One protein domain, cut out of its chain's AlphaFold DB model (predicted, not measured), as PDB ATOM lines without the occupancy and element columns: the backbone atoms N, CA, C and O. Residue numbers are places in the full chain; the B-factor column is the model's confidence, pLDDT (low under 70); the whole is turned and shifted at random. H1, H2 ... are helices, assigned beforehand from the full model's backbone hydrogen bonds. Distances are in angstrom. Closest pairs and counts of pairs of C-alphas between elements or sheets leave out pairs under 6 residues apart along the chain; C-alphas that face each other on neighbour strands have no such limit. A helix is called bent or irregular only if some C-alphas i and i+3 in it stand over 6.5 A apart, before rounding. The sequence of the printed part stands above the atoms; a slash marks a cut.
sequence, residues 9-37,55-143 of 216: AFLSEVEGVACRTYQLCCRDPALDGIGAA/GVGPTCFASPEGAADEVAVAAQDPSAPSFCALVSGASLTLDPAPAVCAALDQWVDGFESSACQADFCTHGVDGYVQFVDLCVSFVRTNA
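AT A GLANCE: This is residues 9 to 37 and 55 to 143 of the 216 residues of a protein of Coccolithus braarudii (UniProt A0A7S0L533). Two long helices, H1 and H7, cross at a steep tilt, and short helices H4, H5 and H6 pack round H1. H3 sits beyond H4, H2 stays off to one side, and residues 65 to 70, of which residue 70 belongs to H3, stick out. The 118 printed residues hold seven named helices, H1 to H7 in order, and no named strand: all helix. The whole is compact, with a radius of gyration of the C-alphas of 14.4 A and spans of 47 by 32 by 23 A.

IN THESE COORDINATES: Find C-alpha 9 at (-6.638, -8.341, -28.218); from there H1 runs 25.4 A to residue 26. Next come H2, residues 29 to 35, H3, 70 to 76, H4, 83 to 88, H5, 99 to 107, 12.3 A long, and H6, 113 to 118. H7, residues 120 to 143, runs 28.3 A to C-alpha 143 at (-14.555, -26.998, -16.892); it is irregular, with C-alphas 122 and 125 9.3 A apart, and has a kink of 67 degrees near residue 127.

HOW THE PARTS SIT: Start at the hub, H1. Its residues 12 to 20 touch H4, closest at the C-alphas of Gly 16 and Ser 88, 5.2 A. Its residues 21 to 25 touch H5, about perpendicular at 85 degrees, closest at C-alphas 25 and 101, 5.2 A. Its residues 25 to 26 touch H6, closest at C-alphas 26 and 117, 4.4 A. Its residues 18 to 26 touch H7 at a steep tilt of 62 degrees, opposite ways, closest at C-alphas 26 and 120, 6.1 A. H3 touches H4, closest at C-alphas 75 and 83, 5.2 A. H2 touches no helix. Every O i to N i+4 pair is within hydrogen-bond range in H1, H3, H4, H5 and H6, but 18 of 20 in H7 and 0 of 3 in H2, where 2 of 4 O i to N i+3 pairs are.

THE WHOLE: Look at Gly 66 and Ala 143, whose C-alphas are the farthest apart, 47.0 A. Residues 38 to 54 are not printed; C-alphas 37 and 55 are 14.6 A apart across the cut. Of the links printed whole, none is long. The model's pLDDT is under 70 at residues 33 to 37, 55 to 57, 62 to 70 and 92 to 93.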
ATOM      1  N   ALA A   9      -5.807  -9.410 -28.767       83.56
ATOM      2  CA  ALA A   9      -6.638  -8.341 -28.218       83.56
ATOM      3  C   ALA A   9      -7.661  -8.866 -27.200       83.56
ATOM      4  O   ALA A   9      -7.879  -8.264 -26.160       83.56
ATOM      5  N   PHE A  10      -8.260 -10.026 -27.467       85.81
ATOM      6  CA  PHE A  10      -9.208 -10.625 -26.535       85.81
ATOM      7  C   PHE A  10      -8.511 -11.131 -25.267       85.81
ATOM      8  O   PHE A  10      -9.022 -10.964 -24.166       85.81
ATOM      9  N   LEU A  11      -7.335 -11.748 -25.404       86.38
ATOM     10  CA  LEU A  11      -6.577 -12.261 -24.264       86.38
ATOM     11  C   LEU A  11      -6.049 -11.134 -23.378       86.38
ATOM     12  O   LEU A  11      -6.133 -11.251 -22.158       86.38
ATOM     13  N   SER A  12      -5.556 -10.046 -23.975       86.94
ATOM     14  CA  SER A  12      -5.150  -8.863 -23.218       86.94
ATOM     15  C   SER A  12      -6.349  -8.219 -22.526       86.94
ATOM     16  O   SER A  12      -6.245  -7.841 -21.361       86.94
ATOM     17  N   GLU A  13      -7.515  -8.163 -23.179       87.81
ATOM     18  CA  GLU A  13      -8.729  -7.645 -22.552       87.81
ATOM     19  C   GLU A  13      -9.168  -8.480 -21.340       87.81
ATOM     20  O   GLU A  13      -9.442  -7.932 -20.271       87.81
ATOM     21  N   VAL A  14      -9.190  -9.809 -21.476       88.69
ATOM     22  CA  VAL A  14      -9.537 -10.726 -20.378       88.69
ATOM     23  C   VAL A  14      -8.544 -10.603 -19.220       88.69
ATOM     24  O   VAL A  14      -8.962 -10.567 -18.062       88.69
ATOM     25  N   GLU A  15      -7.245 -10.493 -19.508       89.81
ATOM     26  CA  GLU A  15      -6.217 -10.267 -18.483       89.81
ATOM     27  C   GLU A  15      -6.407  -8.908 -17.788       89.81
ATOM     28  O   GLU A  15      -6.291  -8.819 -16.564       89.81
ATOM     29  N   GLY A  16      -6.802  -7.874 -18.538       90.88
ATOM     30  CA  GLY A  16      -7.160  -6.562 -18.001       90.88
ATOM     31  C   GLY A  16      -8.359  -6.614 -17.046       90.88
ATOM     32  O   GLY A  16      -8.303  -6.029 -15.964       90.88
ATOM     33  N   VAL A  17      -9.418  -7.358 -17.394       91.50
ATOM     34  CA  VAL A  17     -10.583  -7.568 -16.508       91.50
ATOM     35  C   VAL A  17     -10.180  -8.337 -15.253       91.50
ATOM     36  O   VAL A  17     -10.592  -7.971 -14.150       91.50
ATOM     37  N   ALA A  18      -9.364  -9.384 -15.398       92.50
ATOM     38  CA  ALA A  18      -8.870 -10.162 -14.265       92.50
ATOM     39  C   ALA A  18      -8.045  -9.283 -13.315       92.50
ATOM     40  O   ALA A  18      -8.244  -9.330 -12.105       92.50
ATOM     41  N   CYS A  19      -7.185  -8.422 -13.862       93.19
ATOM     42  CA  CYS A  19      -6.397  -7.481 -13.076       93.19
ATOM     43  C   CYS A  19      -7.264  -6.444 -12.353       93.19
ATOM     44  O   CYS A  19      -7.086  -6.232 -11.155       93.19
ATOM     45  N   ARG A  20      -8.262  -5.847 -13.021       92.00
ATOM     46  CA  ARG A  20      -9.190  -4.930 -12.336       92.00
ATOM     47  C   ARG A  20     -10.014  -5.633 -11.266       92.00
ATOM     48  O   ARG A  20     -10.293  -5.041 -10.235       92.00
ATOM     49  N   THR A  21     -10.386  -6.892 -11.485       93.31
ATOM     50  CA  THR A  21     -11.077  -7.692 -10.464       93.31
ATOM     51  C   THR A  21     -10.175  -7.920  -9.254       93.31
ATOM     52  O   THR A  21     -10.630  -7.762  -8.127       93.31
ATOM     53  N   TYR A  22      -8.892  -8.211  -9.476       93.94
ATOM     54  CA  TYR A  22      -7.905  -8.319  -8.403       93.94
ATOM     55  C   TYR A  22      -7.776  -7.007  -7.618       93.94
ATOM     56  O   TYR A  22      -7.918  -7.012  -6.399       93.94
ATOM     57  N   GLN A  23      -7.612  -5.872  -8.307       92.38
ATOM     58  CA  GLN A  23      -7.589  -4.557  -7.659       92.38
ATOM     59  C   GLN A  23      -8.895  -4.256  -6.915       92.38
ATOM     60  O   GLN A  23      -8.860  -3.696  -5.833       92.38
ATOM     61  N   LEU A  24     -10.055  -4.625  -7.452       92.38
ATOM     62  CA  LEU A  24     -11.332  -4.357  -6.795       92.38
ATOM     63  C   LEU A  24     -11.519  -5.201  -5.528       92.38
ATOM     64  O   LEU A  24     -12.026  -4.701  -4.529       92.38
ATOM     65  N   CYS A  25     -11.147  -6.479  -5.575       93.25
ATOM     66  CA  CYS A  25     -11.453  -7.426  -4.505       93.25
ATOM     67  C   CYS A  25     -10.371  -7.510  -3.429       93.25
ATOM     68  O   CYS A  25     -10.687  -7.806  -2.276       93.25
ATOM     69  N   CYS A  26      -9.118  -7.253  -3.800       94.00
ATOM     70  CA  CYS A  26      -7.969  -7.392  -2.917       94.00
ATOM     71  C   CYS A  26      -7.340  -6.058  -2.520       94.00
ATOM     72  O   CYS A  26      -6.395  -6.070  -1.749       94.00
ATOM     73  N   ARG A  27      -7.815  -4.906  -3.003       91.50
ATOM     74  CA  ARG A  27      -7.270  -3.618  -2.551       91.50
ATOM     75  C   ARG A  27      -7.498  -3.436  -1.056       91.50
ATOM     76  O   ARG A  27      -8.624  -3.554  -0.575       91.50
ATOM     77  N   ASP A  28      -6.411  -3.141  -0.350       88.75
ATOM     78  CA  ASP A  28      -6.433  -2.891   1.085       88.75
ATOM     79  C   ASP A  28      -7.314  -1.661   1.387       88.75
ATOM     80  O   ASP A  28      -7.026  -0.567   0.882       88.75
ATOM     81  N   PRO A  29      -8.372  -1.794   2.212       85.19
ATOM     82  CA  PRO A  29      -9.227  -0.670   2.585       85.19
ATOM     83  C   PRO A  29      -8.472   0.466   3.296       85.19
ATOM     84  O   PRO A  29      -8.948   1.604   3.303       85.19
ATOM     85  N   ALA A  30      -7.294   0.207   3.876       82.75
ATOM     86  CA  ALA A  30      -6.456   1.242   4.479       82.75
ATOM     87  C   ALA A  30      -5.967   2.283   3.453       82.75
ATOM     88  O   ALA A  30      -5.825   3.458   3.798       82.75
ATOM     89  N   LEU A  31      -5.778   1.889   2.189       79.19
ATOM     90  CA  LEU A  31      -5.335   2.783   1.110       79.19
ATOM     91  C   LEU A  31      -6.426   3.783   0.692       79.19
ATOM     92  O   LEU A  31      -6.122   4.890   0.244       79.19
ATOM     93  N   ASP A  32      -7.698   3.425   0.869       73.38
ATOM     94  CA  ASP A  32      -8.833   4.279   0.503       73.38
ATOM     95  C   ASP A  32      -9.109   5.372   1.546       73.38
ATOM     96  O   ASP A  32      -9.606   6.450   1.214       73.38
ATOM     97  N   GLY A  33      -8.722   5.139   2.804       58.91
ATOM     98  CA  GLY A  33      -8.857   6.116   3.888       58.91
ATOM     99  C   GLY A  33      -7.886   7.298   3.797       58.91
ATOM    100  O   GLY A  33      -8.181   8.372   4.320       58.91
ATOM    101  N   ILE A  34      -6.749   7.132   3.115       56.38
ATOM    102  CA  ILE A  34      -5.684   8.147   3.036       56.38
ATOM    103  C   ILE A  34      -5.951   9.152   1.898       56.38
ATOM    104  O   ILE A  34      -5.596  10.322   2.013       56.38
ATOM    105  N   GLY A  35      -6.644   8.737   0.830       48.28
ATOM    106  CA  GLY A  35      -7.002   9.597  -0.311       48.28
ATOM    107  C   GLY A  35      -8.312  10.384  -0.162       48.28
ATOM    108  O   GLY A  35      -8.566  11.295  -0.949       48.28
ATOM    109  N   ALA A  36      -9.148  10.050   0.828       42.59
ATOM    110  CA  ALA A  36     -10.410  10.744   1.114       42.59
ATOM    111  C   ALA A  36     -10.277  11.857   2.172       42.59
ATOM    112  O   ALA A  36     -11.245  12.573   2.437       42.59
ATOM    113  N   ALA A  37      -9.092  12.028   2.765       41.78
ATOM    114  CA  ALA A  37      -8.774  13.244   3.494       41.78
ATOM    115  C   ALA A  37      -8.606  14.371   2.466       41.78
ATOM    116  O   ALA A  37      -7.625  14.415   1.725       41.78
ATOM    117  N   GLY A  55       3.227   3.412   3.116       45.22
ATOM    118  CA  GLY A  55       2.717   4.299   2.072       45.22
ATOM    119  C   GLY A  55       1.807   5.382   2.657       45.22
ATOM    120  O   GLY A  55       0.736   5.092   3.181       45.22
ATOM    121  N   VAL A  56       2.226   6.647   2.575       50.53
ATOM    122  CA  VAL A  56       1.430   7.824   2.980       50.53
ATOM    123  C   VAL A  56       0.574   8.317   1.796       50.53
ATOM    124  O   VAL A  56       0.403   9.511   1.575       50.53
ATOM    125  N   GLY A  57       0.048   7.402   0.978       60.84
ATOM    126  CA  GLY A  57      -0.685   7.736  -0.245       60.84
ATOM    127  C   GLY A  57      -1.655   6.635  -0.676       60.84
ATOM    128  O   GLY A  57      -1.713   5.589  -0.035       60.84
ATOM    129  N   PRO A  58      -2.410   6.836  -1.775       70.62
ATOM    130  CA  PRO A  58      -3.333   5.832  -2.315       70.62
ATOM    131  C   PRO A  58      -2.612   4.614  -2.919       70.62
ATOM    132  O   PRO A  58      -3.270   3.767  -3.526       70.62
ATOM    133  N   THR A  59      -1.280   4.562  -2.804       81.94
ATOM    134  CA  THR A  59      -0.426   3.518  -3.353       81.94
ATOM    135  C   THR A  59       0.366   2.777  -2.275       81.94
ATOM    136  O   THR A  59       0.741   3.359  -1.256       81.94
ATOM    137  N   CYS A  60       0.634   1.490  -2.501       83.38
ATOM    138  CA  CYS A  60       1.398   0.628  -1.598       83.38
ATOM    139  C   CYS A  60       2.853   1.085  -1.481       83.38
ATOM    140  O   CYS A  60       3.435   1.046  -0.395       83.38
ATOM    141  N   PHE A  61       3.437   1.535  -2.594       78.00
ATOM    142  CA  PHE A  61       4.806   2.024  -2.637       78.00
ATOM    143  C   PHE A  61       4.818   3.526  -2.935       78.00
ATOM    144  O   PHE A  61       4.073   4.030  -3.780       78.00
ATOM    145  N   ALA A  62       5.672   4.263  -2.224       68.69
ATOM    146  CA  ALA A  62       5.942   5.656  -2.548       68.69
ATOM    147  C   ALA A  62       6.809   5.692  -3.815       68.69
ATOM    148  O   ALA A  62       7.942   5.212  -3.799       68.69
ATOM    149  N   SER A  63       6.277   6.234  -4.914       62.53
ATOM    150  CA  SER A  63       7.061   6.417  -6.138       62.53
ATOM    151  C   SER A  63       8.089   7.536  -5.919       62.53
ATOM    152  O   SER A  63       7.686   8.657  -5.596       62.53
ATOM    153  N   PRO A  64       9.405   7.285  -6.058       56.78
ATOM    154  CA  PRO A  64      10.383   8.361  -6.061       56.78
ATOM    155  C   PRO A  64      10.224   9.171  -7.356       56.78
ATOM    156  O   PRO A  64      10.524   8.684  -8.447       56.78
ATOM    157  N   GLU A  65       9.741  10.410  -7.239       57.47
ATOM    158  CA  GLU A  65       9.570  11.323  -8.373       57.47
ATOM    159  C   GLU A  65      10.885  11.472  -9.169       57.47
ATOM    160  O   GLU A  65      11.923  11.857  -8.626       57.47
ATOM    161  N   GLY A  66      10.840  11.190 -10.478       57.56
ATOM    162  CA  GLY A  66      11.923  11.497 -11.421       57.56
ATOM    163  C   GLY A  66      12.967  10.401 -11.673       57.56
ATOM    164  O   GLY A  66      13.973  10.677 -12.331       57.56
ATOM    165  N   ALA A  67      12.764   9.169 -11.195       57.38
ATOM    166  CA  ALA A  67      13.656   8.048 -11.499       57.38
ATOM    167  C   ALA A  67      13.282   7.343 -12.820       57.38
ATOM    168  O   ALA A  67      12.113   7.110 -13.112       57.38
ATOM    169  N   ALA A  68      14.286   6.918 -13.594       57.19
ATOM    170  CA  ALA A  68      14.095   6.124 -14.817       57.19
ATOM    171  C   ALA A  68      13.400   4.762 -14.577       57.19
ATOM    172  O   ALA A  68      12.930   4.138 -15.527       57.19
ATOM    173  N   ASP A  69      13.297   4.335 -13.315       69.31
ATOM    174  CA  ASP A  69      12.676   3.081 -12.880       69.31
ATOM    175  C   ASP A  69      11.191   3.223 -12.498       69.31
ATOM    176  O   ASP A  69      10.575   2.256 -12.051       69.31
ATOM    177  N   GLU A  70      10.574   4.392 -12.702       69.81
ATOM    178  CA  GLU A  70       9.169   4.654 -12.349       69.81
ATOM    179  C   GLU A  70       8.197   3.643 -12.985       69.81
ATOM    180  O   GLU A  70       7.254   3.182 -12.346       69.81
ATOM    181  N   VAL A  71       8.470   3.215 -14.222       76.44
ATOM    182  CA  VAL A  71       7.661   2.199 -14.915       76.44
ATOM    183  C   VAL A  71       7.801   0.821 -14.261       76.44
ATOM    184  O   VAL A  71       6.822   0.083 -14.169       76.44
ATOM    185  N   ALA A  72       9.002   0.468 -13.796       80.00
ATOM    186  CA  ALA A  72       9.251  -0.815 -13.144       80.00
ATOM    187  C   ALA A  72       8.599  -0.869 -11.755       80.00
ATOM    188  O   ALA A  72       7.997  -1.882 -11.403       80.00
ATOM    189  N   VAL A  73       8.649   0.239 -11.009       79.75
ATOM    190  CA  VAL A  73       7.977   0.376  -9.708       79.75
ATOM    191  C   VAL A  73       6.456   0.347  -9.879       79.75
ATOM    192  O   VAL A  73       5.779  -0.407  -9.187       79.75
ATOM    193  N   ALA A  74       5.907   1.069 -10.862       80.44
ATOM    194  CA  ALA A  74       4.471   1.050 -11.153       80.44
ATOM    195  C   ALA A  74       3.961  -0.322 -11.635       80.44
ATOM    196  O   ALA A  74       2.789  -0.643 -11.453       80.44
ATOM    197  N   ALA A  75       4.826  -1.139 -12.242       84.44
ATOM    198  CA  ALA A  75       4.504  -2.516 -12.616       84.44
ATOM    199  C   ALA A  75       4.593  -3.504 -11.437       84.44
ATOM    200  O   ALA A  75       4.066  -4.608 -11.538       84.44
ATOM    201  N   GLN A  76       5.254  -3.133 -10.337       88.12
ATOM    202  CA  GLN A  76       5.297  -3.924  -9.102       88.12
ATOM    203  C   GLN A  76       4.205  -3.532  -8.113       88.12
ATOM    204  O   GLN A  76       3.802  -4.372  -7.310       88.12
ATOM    205  N   ASP A  77       3.722  -2.292  -8.185       88.06
ATOM    206  CA  ASP A  77       2.687  -1.782  -7.301       88.06
ATOM    207  C   ASP A  77       1.269  -2.086  -7.828       88.06
ATOM    208  O   ASP A  77       0.794  -1.391  -8.729       88.06
ATOM    209  N   PRO A  78       0.533  -3.053  -7.249       89.81
ATOM    210  CA  PRO A  78      -0.811  -3.397  -7.701       89.81
ATOM    211  C   PRO A  78      -1.841  -2.300  -7.419       89.81
ATOM    212  O   PRO A  78      -2.913  -2.307  -8.021       89.81
ATOM    213  N   SER A  79      -1.549  -1.354  -6.525       88.81
ATOM    214  CA  SER A  79      -2.433  -0.225  -6.214       88.81
ATOM    215  C   SER A  79      -2.320   0.920  -7.227       88.81
ATOM    216  O   SER A  79      -3.218   1.766  -7.307       88.81
ATOM    217  N   ALA A  80      -1.244   0.946  -8.025       87.50
ATOM    218  CA  ALA A  80      -1.034   1.982  -9.019       87.50
ATOM    219  C   ALA A  80      -2.119   1.908 -10.111       87.50
ATOM    220  O   ALA A  80      -2.434   0.829 -10.624       87.50
ATOM    221  N   PRO A  81      -2.678   3.050 -10.549       83.12
ATOM    222  CA  PRO A  81      -3.748   3.063 -11.550       83.12
ATOM    223  C   PRO A  81      -3.286   2.554 -12.925       83.12
ATOM    224  O   PRO A  81      -4.098   2.095 -13.725       83.12
ATOM    225  N   SER A  82      -1.983   2.620 -13.209       87.06
ATOM    226  CA  SER A  82      -1.373   2.119 -14.442       87.06
ATOM    227  C   SER A  82      -0.977   0.641 -14.379       87.06
ATOM    228  O   SER A  82      -0.685   0.071 -15.429       87.06
ATOM    229  N   PHE A  83      -1.009   0.000 -13.203       89.56
ATOM    230  CA  PHE A  83      -0.557  -1.381 -13.012       89.56
ATOM    231  C   PHE A  83      -1.216  -2.349 -13.997       89.56
ATOM    232  O   PHE A  83      -0.534  -3.021 -14.767       89.56
ATOM    233  N   CYS A  84      -2.551  -2.360 -14.064       90.00
ATOM    234  CA  CYS A  84      -3.255  -3.277 -14.959       90.00
ATOM    235  C   CYS A  84      -2.972  -3.013 -16.436       90.00
ATOM    236  O   CYS A  84      -2.897  -3.967 -17.210       90.00
ATOM    237  N   ALA A  85      -2.777  -1.755 -16.834       88.00
ATOM    238  CA  ALA A  85      -2.400  -1.427 -18.205       88.00
ATOM    239  C   ALA A  85      -0.984  -1.931 -18.530       88.00
ATOM    240  O   ALA A  85      -0.763  -2.465 -19.615       88.00
ATOM    241  N   LEU A  86      -0.047  -1.822 -17.582       88.44
ATOM    242  CA  LEU A  86       1.331  -2.297 -17.730       88.44
ATOM    243  C   LEU A  86       1.419  -3.830 -17.762       88.44
ATOM    244  O   LEU A  86       2.163  -4.382 -18.569       88.44
ATOM    245  N   VAL A  87       0.645  -4.521 -16.921       88.38
ATOM    246  CA  VAL A  87       0.682  -5.987 -16.807       88.38
ATOM    247  C   VAL A  87      -0.066  -6.669 -17.954       88.38
ATOM    248  O   VAL A  87       0.478  -7.572 -18.591       88.38
ATOM    249  N   SER A  88      -1.293  -6.230 -18.256       87.31
ATOM    250  CA  SER A  88      -2.118  -6.849 -19.308       87.31
ATOM    251  C   SER A  88      -1.791  -6.345 -20.717       87.31
ATOM    252  O   SER A  88      -2.084  -7.014 -21.711       87.31
ATOM    253  N   GLY A  89      -1.209  -5.146 -20.830       83.81
ATOM    254  CA  GLY A  89      -1.058  -4.436 -22.101       83.81
ATOM    255  C   GLY A  89      -2.382  -3.929 -22.689       83.81
ATOM    256  O   GLY A  89      -2.385  -3.402 -23.799       83.81
ATOM    257  N   ALA A  90      -3.508  -4.090 -21.985       80.94
ATOM    258  CA  ALA A  90      -4.813  -3.629 -22.436       80.94
ATOM    259  C   ALA A  90      -5.148  -2.247 -21.867       80.94
ATOM    260  O   ALA A  90      -5.073  -1.999 -20.662       80.94
ATOM    261  N   SER A  91      -5.620  -1.353 -22.733       70.94
ATOM    262  CA  SER A  91      -6.259  -0.097 -22.339       70.94
ATOM    263  C   SER A  91      -7.728  -0.357 -21.997       70.94
ATOM    264  O   SER A  91      -8.630   0.025 -22.742       70.94
ATOM    265  N   LEU A  92      -7.981  -1.098 -20.919       65.88
ATOM    266  CA  LEU A  92      -9.339  -1.508 -20.578       65.88
ATOM    267  C   LEU A  92     -10.104  -0.416 -19.823       65.88
ATOM    268  O   LEU A  92      -9.583   0.144 -18.859       65.88
ATOM    269  N   THR A  93     -11.368  -0.193 -20.192       64.06
ATOM    270  CA  THR A  93     -12.321   0.703 -19.499       64.06
ATOM    271  C   THR A  93     -13.460  -0.044 -18.799       64.06
ATOM    272  O   THR A  93     -14.402   0.590 -18.334       64.06
ATOM    273  N   LEU A  94     -13.438  -1.380 -18.780       79.75
ATOM    274  CA  LEU A  94     -14.509  -2.167 -18.172       79.75
ATOM    275  C   LEU A  94     -14.246  -2.346 -16.676       79.75
ATOM    276  O   LEU A  94     -13.289  -3.019 -16.298       79.75
ATOM    277  N   ASP A  95     -15.117  -1.783 -15.846       81.75
ATOM    278  CA  ASP A  95     -15.063  -1.961 -14.398       81.75
ATOM    279  C   ASP A  95     -15.890  -3.177 -13.961       81.75
ATOM    280  O   ASP A  95     -17.073  -3.277 -14.314       81.75
ATOM    281  N   PRO A  96     -15.297  -4.125 -13.212       86.31
ATOM    282  CA  PRO A  96     -16.037  -5.260 -12.688       86.31
ATOM    283  C   PRO A  96     -17.073  -4.806 -11.654       86.31
ATOM    284  O   PRO A  96     -16.883  -3.839 -10.918       86.31
ATOM    285  N   ALA A  97     -18.194  -5.525 -11.586       90.81
ATOM    286  CA  ALA A  97     -19.221  -5.252 -10.588       90.81
ATOM    287  C   ALA A  97     -18.719  -5.630  -9.177       90.81
ATOM    288  O   ALA A  97     -18.087  -6.676  -9.023       90.81
ATOM    289  N   PRO A  98     -19.076  -4.878  -8.119       86.00
ATOM    290  CA  PRO A  98     -18.625  -5.163  -6.748       86.00
ATOM    291  C   PRO A  98     -19.102  -6.527  -6.225       86.00
ATOM    292  O   PRO A  98     -18.449  -7.145  -5.390       86.00
ATOM    293  N   ALA A  99     -20.212  -7.044  -6.760       91.19
ATOM    294  CA  ALA A  99     -20.720  -8.373  -6.421       91.19
ATOM    295  C   ALA A  99     -19.778  -9.519  -6.842       91.19
ATOM    296  O   ALA A  99     -19.920 -10.632  -6.338       91.19
ATOM    297  N   VAL A 100     -18.819  -9.266  -7.743       93.12
ATOM    298  CA  VAL A 100     -17.858 -10.279  -8.200       93.12
ATOM    299  C   VAL A 100     -16.984 -10.769  -7.045       93.12
ATOM    300  O   VAL A 100     -16.708 -11.960  -6.976       93.12
ATOM    301  N   CYS A 101     -16.621  -9.900  -6.099       93.19
ATOM    302  CA  CYS A 101     -15.774 -10.287  -4.970       93.19
ATOM    303  C   CYS A 101     -16.477 -11.277  -4.035       93.19
ATOM    304  O   CYS A 101     -15.884 -12.275  -3.644       93.19
ATOM    305  N   ALA A 102     -17.768 -11.060  -3.759       93.25
ATOM    306  CA  ALA A 102     -18.575 -11.995  -2.977       93.25
ATOM    307  C   ALA A 102     -18.775 -13.335  -3.705       93.25
ATOM    308  O   ALA A 102     -18.766 -14.391  -3.079       93.25
ATOM    309  N   ALA A 103     -18.933 -13.306  -5.032       93.00
ATOM    310  CA  ALA A 103     -19.035 -14.528  -5.826       93.00
ATOM    311  C   ALA A 103     -17.716 -15.319  -5.840       93.00
ATOM    312  O   ALA A 103     -17.746 -16.542  -5.758       93.00
ATOM    313  N   LEU A 104     -16.567 -14.636  -5.917       92.75
ATOM    314  CA  LEU A 104     -15.248 -15.269  -5.839       92.75
ATOM    315  C   LEU A 104     -15.033 -15.942  -4.483       92.75
ATOM    316  O   LEU A 104     -14.680 -17.113  -4.458       92.75
ATOM    317  N   ASP A 105     -15.326 -15.240  -3.388       94.06
ATOM    318  CA  ASP A 105     -15.226 -15.756  -2.011       94.06
ATOM    319  C   ASP A 105     -16.130 -16.982  -1.790       94.06
ATOM    320  O   ASP A 105     -15.785 -17.918  -1.075       94.06
ATOM    321  N   GLN A 106     -17.285 -17.019  -2.461       94.81
ATOM    322  CA  GLN A 106     -18.226 -18.130  -2.350       94.81
ATOM    323  C   GLN A 106     -17.880 -19.331  -3.244       94.81
ATOM    324  O   GLN A 106     -18.196 -20.466  -2.884       94.81
ATOM    325  N   TRP A 107     -17.364 -19.102  -4.453       91.88
ATOM    326  CA  TRP A 107     -17.257 -20.147  -5.482       91.88
ATOM    327  C   TRP A 107     -15.837 -20.650  -5.700       91.88
ATOM    328  O   TRP A 107     -15.671 -21.774  -6.170       91.88
ATOM    329  N   VAL A 108     -14.823 -19.840  -5.404       93.19
ATOM    330  CA  VAL A 108     -13.424 -20.211  -5.600       93.19
ATOM    331  C   VAL A 108     -12.863 -20.705  -4.277       93.19
ATOM    332  O   VAL A 108     -12.489 -19.922  -3.408       93.19
ATOM    333  N   ASP A 109     -12.773 -22.027  -4.142       91.94
ATOM    334  CA  ASP A 109     -12.149 -22.650  -2.976       91.94
ATOM    335  C   ASP A 109     -10.711 -22.133  -2.795       91.94
ATOM    336  O   ASP A 109      -9.873 -22.246  -3.694       91.94
ATOM    337  N   GLY A 110     -10.422 -21.576  -1.616       89.50
ATOM    338  CA  GLY A 110      -9.105 -21.034  -1.268       89.50
ATOM    339  C   GLY A 110      -8.903 -19.555  -1.600       89.50
ATOM    340  O   GLY A 110      -7.845 -19.020  -1.279       89.50
ATOM    341  N   PHE A 111      -9.890 -18.880  -2.195       93.81
ATOM    342  CA  PHE A 111      -9.908 -17.421  -2.232       93.81
ATOM    343  C   PHE A 111     -10.605 -16.894  -0.975       93.81
ATOM    344  O   PHE A 111     -11.786 -17.153  -0.773       93.81
ATOM    345  N   GLU A 112      -9.871 -16.153  -0.146       95.06
ATOM    346  CA  GLU A 112     -10.435 -15.416   0.984       95.06
ATOM    347  C   GLU A 112     -10.130 -13.930   0.794       95.06
ATOM    348  O   GLU A 112      -8.970 -13.507   0.765       95.06
ATOM    349  N   SER A 113     -11.184 -13.132   0.634       92.00
ATOM    350  CA  SER A 113     -11.055 -11.696   0.351       92.00
ATOM    351  C   SER A 113     -10.269 -10.935   1.427       92.00
ATOM    352  O   SER A 113      -9.452 -10.077   1.095       92.00
ATOM    353  N   SER A 114     -10.452 -11.283   2.703       92.62
ATOM    354  CA  SER A 114      -9.767 -10.653   3.843       92.62
ATOM    355  C   SER A 114      -8.250 -10.896   3.822       92.62
ATOM    356  O   SER A 114      -7.469  -9.960   4.005       92.62
ATOM    357  N   ALA A 115      -7.826 -12.132   3.544       93.69
ATOM    358  CA  ALA A 115      -6.422 -12.506   3.421       93.69
ATOM    359  C   ALA A 115      -5.790 -11.836   2.195       93.69
ATOM    360  O   ALA A 115      -4.714 -11.251   2.291       93.69
ATOM    361  N   CYS A 116      -6.508 -11.820   1.066       94.19
ATOM    362  CA  CYS A 116      -6.037 -11.156  -0.148       94.19
ATOM    363  C   CYS A 116      -5.796  -9.651   0.063       94.19
ATOM    364  O   CYS A 116      -4.837  -9.107  -0.480       94.19
ATOM    365  N   GLN A 117      -6.644  -8.991   0.862       93.44
ATOM    366  CA  GLN A 117      -6.489  -7.580   1.228       93.44
ATOM    367  C   GLN A 117      -5.284  -7.338   2.135       93.44
ATOM    368  O   GLN A 117      -4.522  -6.405   1.891       93.44
ATOM    369  N   ALA A 118      -5.082  -8.190   3.143       92.00
ATOM    370  CA  ALA A 118      -3.947  -8.075   4.057       92.00
ATOM    371  C   ALA A 118      -2.597  -8.245   3.339       92.00
ATOM    372  O   ALA A 118      -1.627  -7.556   3.657       92.00
ATOM    373  N   ASP A 119      -2.544  -9.129   2.342       92.56
ATOM    374  CA  ASP A 119      -1.311  -9.441   1.626       92.56
ATOM    375  C   ASP A 119      -1.112  -8.620   0.338       92.56
ATOM    376  O   ASP A 119      -0.089  -8.767  -0.335       92.56
ATOM    377  N   PHE A 120      -2.046  -7.729  -0.008       92.69
ATOM    378  CA  PHE A 120      -2.067  -6.997  -1.280       92.69
ATOM    379  C   PHE A 120      -0.777  -6.215  -1.554       92.69
ATOM    380  O   PHE A 120      -0.126  -6.411  -2.581       92.69
ATOM    381  N   CYS A 121      -0.368  -5.362  -0.611       90.94
ATOM    382  CA  CYS A 121       0.863  -4.584  -0.748       90.94
ATOM    383  C   CYS A 121       2.128  -5.430  -0.541       90.94
ATOM    384  O   CYS A 121       3.177  -5.106  -1.093       90.94
ATOM    385  N   THR A 122       2.040  -6.516   0.232       90.69
ATOM    386  CA  THR A 122       3.188  -7.374   0.563       90.69
ATOM    387  C   THR A 122       3.579  -8.275  -0.608       90.69
ATOM    388  O   THR A 122       4.764  -8.446  -0.886       90.69
ATOM    389  N   HIS A 123       2.595  -8.852  -1.300       89.56
ATOM    390  CA  HIS A 123       2.826  -9.741  -2.438       89.56
ATOM    391  C   HIS A 123       2.911  -9.009  -3.778       89.56
ATOM    392  O   HIS A 123       3.512  -9.539  -4.713       89.56
ATOM    393  N   GLY A 124       2.342  -7.808  -3.897       88.50
ATOM    394  CA  GLY A 124       2.450  -6.999  -5.106       88.50
ATOM    395  C   GLY A 124       2.007  -7.750  -6.370       88.50
ATOM    396  O   GLY A 124       0.959  -8.400  -6.406       88.50
ATOM    397  N   VAL A 125       2.841  -7.709  -7.413       90.81
ATOM    398  CA  VAL A 125       2.601  -8.427  -8.679       90.81
ATOM    399  C   VAL A 125       2.527  -9.954  -8.524       90.81
ATOM    400  O   VAL A 125       1.767 -10.599  -9.247       90.81
ATOM    401  N   ASP A 126       3.256 -10.547  -7.576       93.25
ATOM    402  CA  ASP A 126       3.218 -11.999  -7.358       93.25
ATOM    403  C   ASP A 126       1.850 -12.437  -6.821       93.25
ATOM    404  O   ASP A 126       1.343 -13.496  -7.196       93.25
ATOM    405  N   GLY A 127       1.210 -11.590  -6.009       93.12
ATOM    406  CA  GLY A 127      -0.155 -11.806  -5.523       93.12
ATOM    407  C   GLY A 127      -1.170 -11.855  -6.667       93.12
ATOM    408  O   GLY A 127      -2.039 -12.729  -6.693       93.12
ATOM    409  N   TYR A 128      -1.012 -10.989  -7.671       93.50
ATOM    410  CA  TYR A 128      -1.830 -11.034  -8.886       93.50
ATOM    411  C   TYR A 128      -1.640 -12.342  -9.670       93.50
ATOM    412  O   TYR A 128      -2.620 -12.948 -10.105       93.50
ATOM    413  N   VAL A 129      -0.399 -12.815  -9.837       93.50
ATOM    414  CA  VAL A 129      -0.130 -14.083 -10.540       93.50
ATOM    415  C   VAL A 129      -0.786 -15.259  -9.815       93.50
ATOM    416  O   VAL A 129      -1.454 -16.071 -10.456       93.50
ATOM    417  N   GLN A 130      -0.677 -15.312  -8.485       94.69
ATOM    418  CA  GLN A 130      -1.342 -16.333  -7.672       94.69
ATOM    419  C   GLN A 130      -2.869 -16.275  -7.815       94.69
ATOM    420  O   GLN A 130      -3.515 -17.312  -7.968       94.69
ATOM    421  N   PHE A 131      -3.451 -15.074  -7.834       94.56
ATOM    422  CA  PHE A 131      -4.882 -14.885  -8.072       94.56
ATOM    423  C   PHE A 131      -5.323 -15.426  -9.443       94.56
ATOM    424  O   PHE A 131      -6.324 -16.143  -9.542       94.56
ATOM    425  N   VAL A 132      -4.563 -15.132 -10.503       93.88
ATOM    426  CA  VAL A 132      -4.839 -15.661 -11.848       93.88
ATOM    427  C   VAL A 132      -4.726 -17.184 -11.864       93.88
ATOM    428  O   VAL A 132      -5.595 -17.848 -12.433       93.88
ATOM    429  N   ASP A 133      -3.712 -17.753 -11.214       94.50
ATOM    430  CA  ASP A 133      -3.536 -19.203 -11.124       94.50
ATOM    431  C   ASP A 133      -4.686 -19.884 -10.364       94.50
ATOM    432  O   ASP A 133      -5.176 -20.923 -10.817       94.50
ATOM    433  N   LEU A 134      -5.189 -19.281  -9.280       93.69
ATOM    434  CA  LEU A 134      -6.385 -19.753  -8.568       93.69
ATOM    435  C   LEU A 134      -7.614 -19.744  -9.482       93.69
ATOM    436  O   LEU A 134      -8.310 -20.754  -9.599       93.69
ATOM    437  N   CYS A 135      -7.842 -18.644 -10.201       91.31
ATOM    438  CA  CYS A 135      -8.950 -18.523 -11.148       91.31
ATOM    439  C   CYS A 135      -8.853 -19.557 -12.286       91.31
ATOM    440  O   CYS A 135      -9.840 -20.211 -12.632       91.31
ATOM    441  N   VAL A 136      -7.663 -19.759 -12.856       92.75
ATOM    442  CA  VAL A 136      -7.427 -20.763 -13.906       92.75
ATOM    443  C   VAL A 136      -7.610 -22.179 -13.361       92.75
ATOM    444  O   VAL A 136      -8.197 -23.024 -14.042       92.75
ATOM    445  N   SER A 137      -7.141 -22.454 -12.145       94.19
ATOM    446  CA  SER A 137      -7.324 -23.741 -11.469       94.19
ATOM    447  C   SER A 137      -8.806 -24.044 -11.233       94.19
ATOM    448  O   SER A 137      -9.281 -25.135 -11.568       94.19
ATOM    449  N   PHE A 138      -9.565 -23.051 -10.765       92.19
ATOM    450  CA  PHE A 138     -11.010 -23.143 -10.592       92.19
ATOM    451  C   PHE A 138     -11.720 -23.460 -11.913       92.19
ATOM    452  O   PHE A 138     -12.505 -24.413 -11.979       92.19
ATOM    453  N   VAL A 139     -11.403 -22.727 -12.987       92.00
ATOM    454  CA  VAL A 139     -11.983 -22.966 -14.319       92.00
ATOM    455  C   VAL A 139     -11.636 -24.359 -14.825       92.00
ATOM    456  O   VAL A 139     -12.508 -25.036 -15.357       92.00
ATOM    457  N   ARG A 140     -10.393 -24.824 -14.654       94.19
ATOM    458  CA  ARG A 140      -9.975 -26.169 -15.089       94.19
ATOM    459  C   ARG A 140     -10.712 -27.268 -14.335       94.19
ATOM    460  O   ARG A 140     -11.171 -28.221 -14.960       94.19
ATOM    461  N   THR A 141     -10.858 -27.117 -13.024       94.62
ATOM    462  CA  THR A 141     -11.531 -28.102 -12.167       94.62
ATOM    463  C   THR A 141     -13.028 -28.167 -12.468       94.62
ATOM    464  O   THR A 141     -13.608 -29.249 -12.531       94.62
ATOM    465  N   ASN A 142     -13.645 -27.020 -12.762       93.25
ATOM    466  CA  ASN A 142     -15.072 -26.917 -13.064       93.25
ATOM    467  C   ASN A 142     -15.394 -26.921 -14.568       93.25
ATOM    468  O   ASN A 142     -16.560 -26.779 -14.945       93.25
ATOM    469  N   ALA A 143     -14.401 -27.124 -15.441       92.56
ATOM    470  CA  ALA A 143     -14.555 -26.998 -16.892       92.56
ATOM    471  C   ALA A 143     -15.651 -27.917 -17.443       92.56
ATOM    472  O   ALA A 143     -16.420 -27.517 -18.316       92.56
TER     473      ALA A 143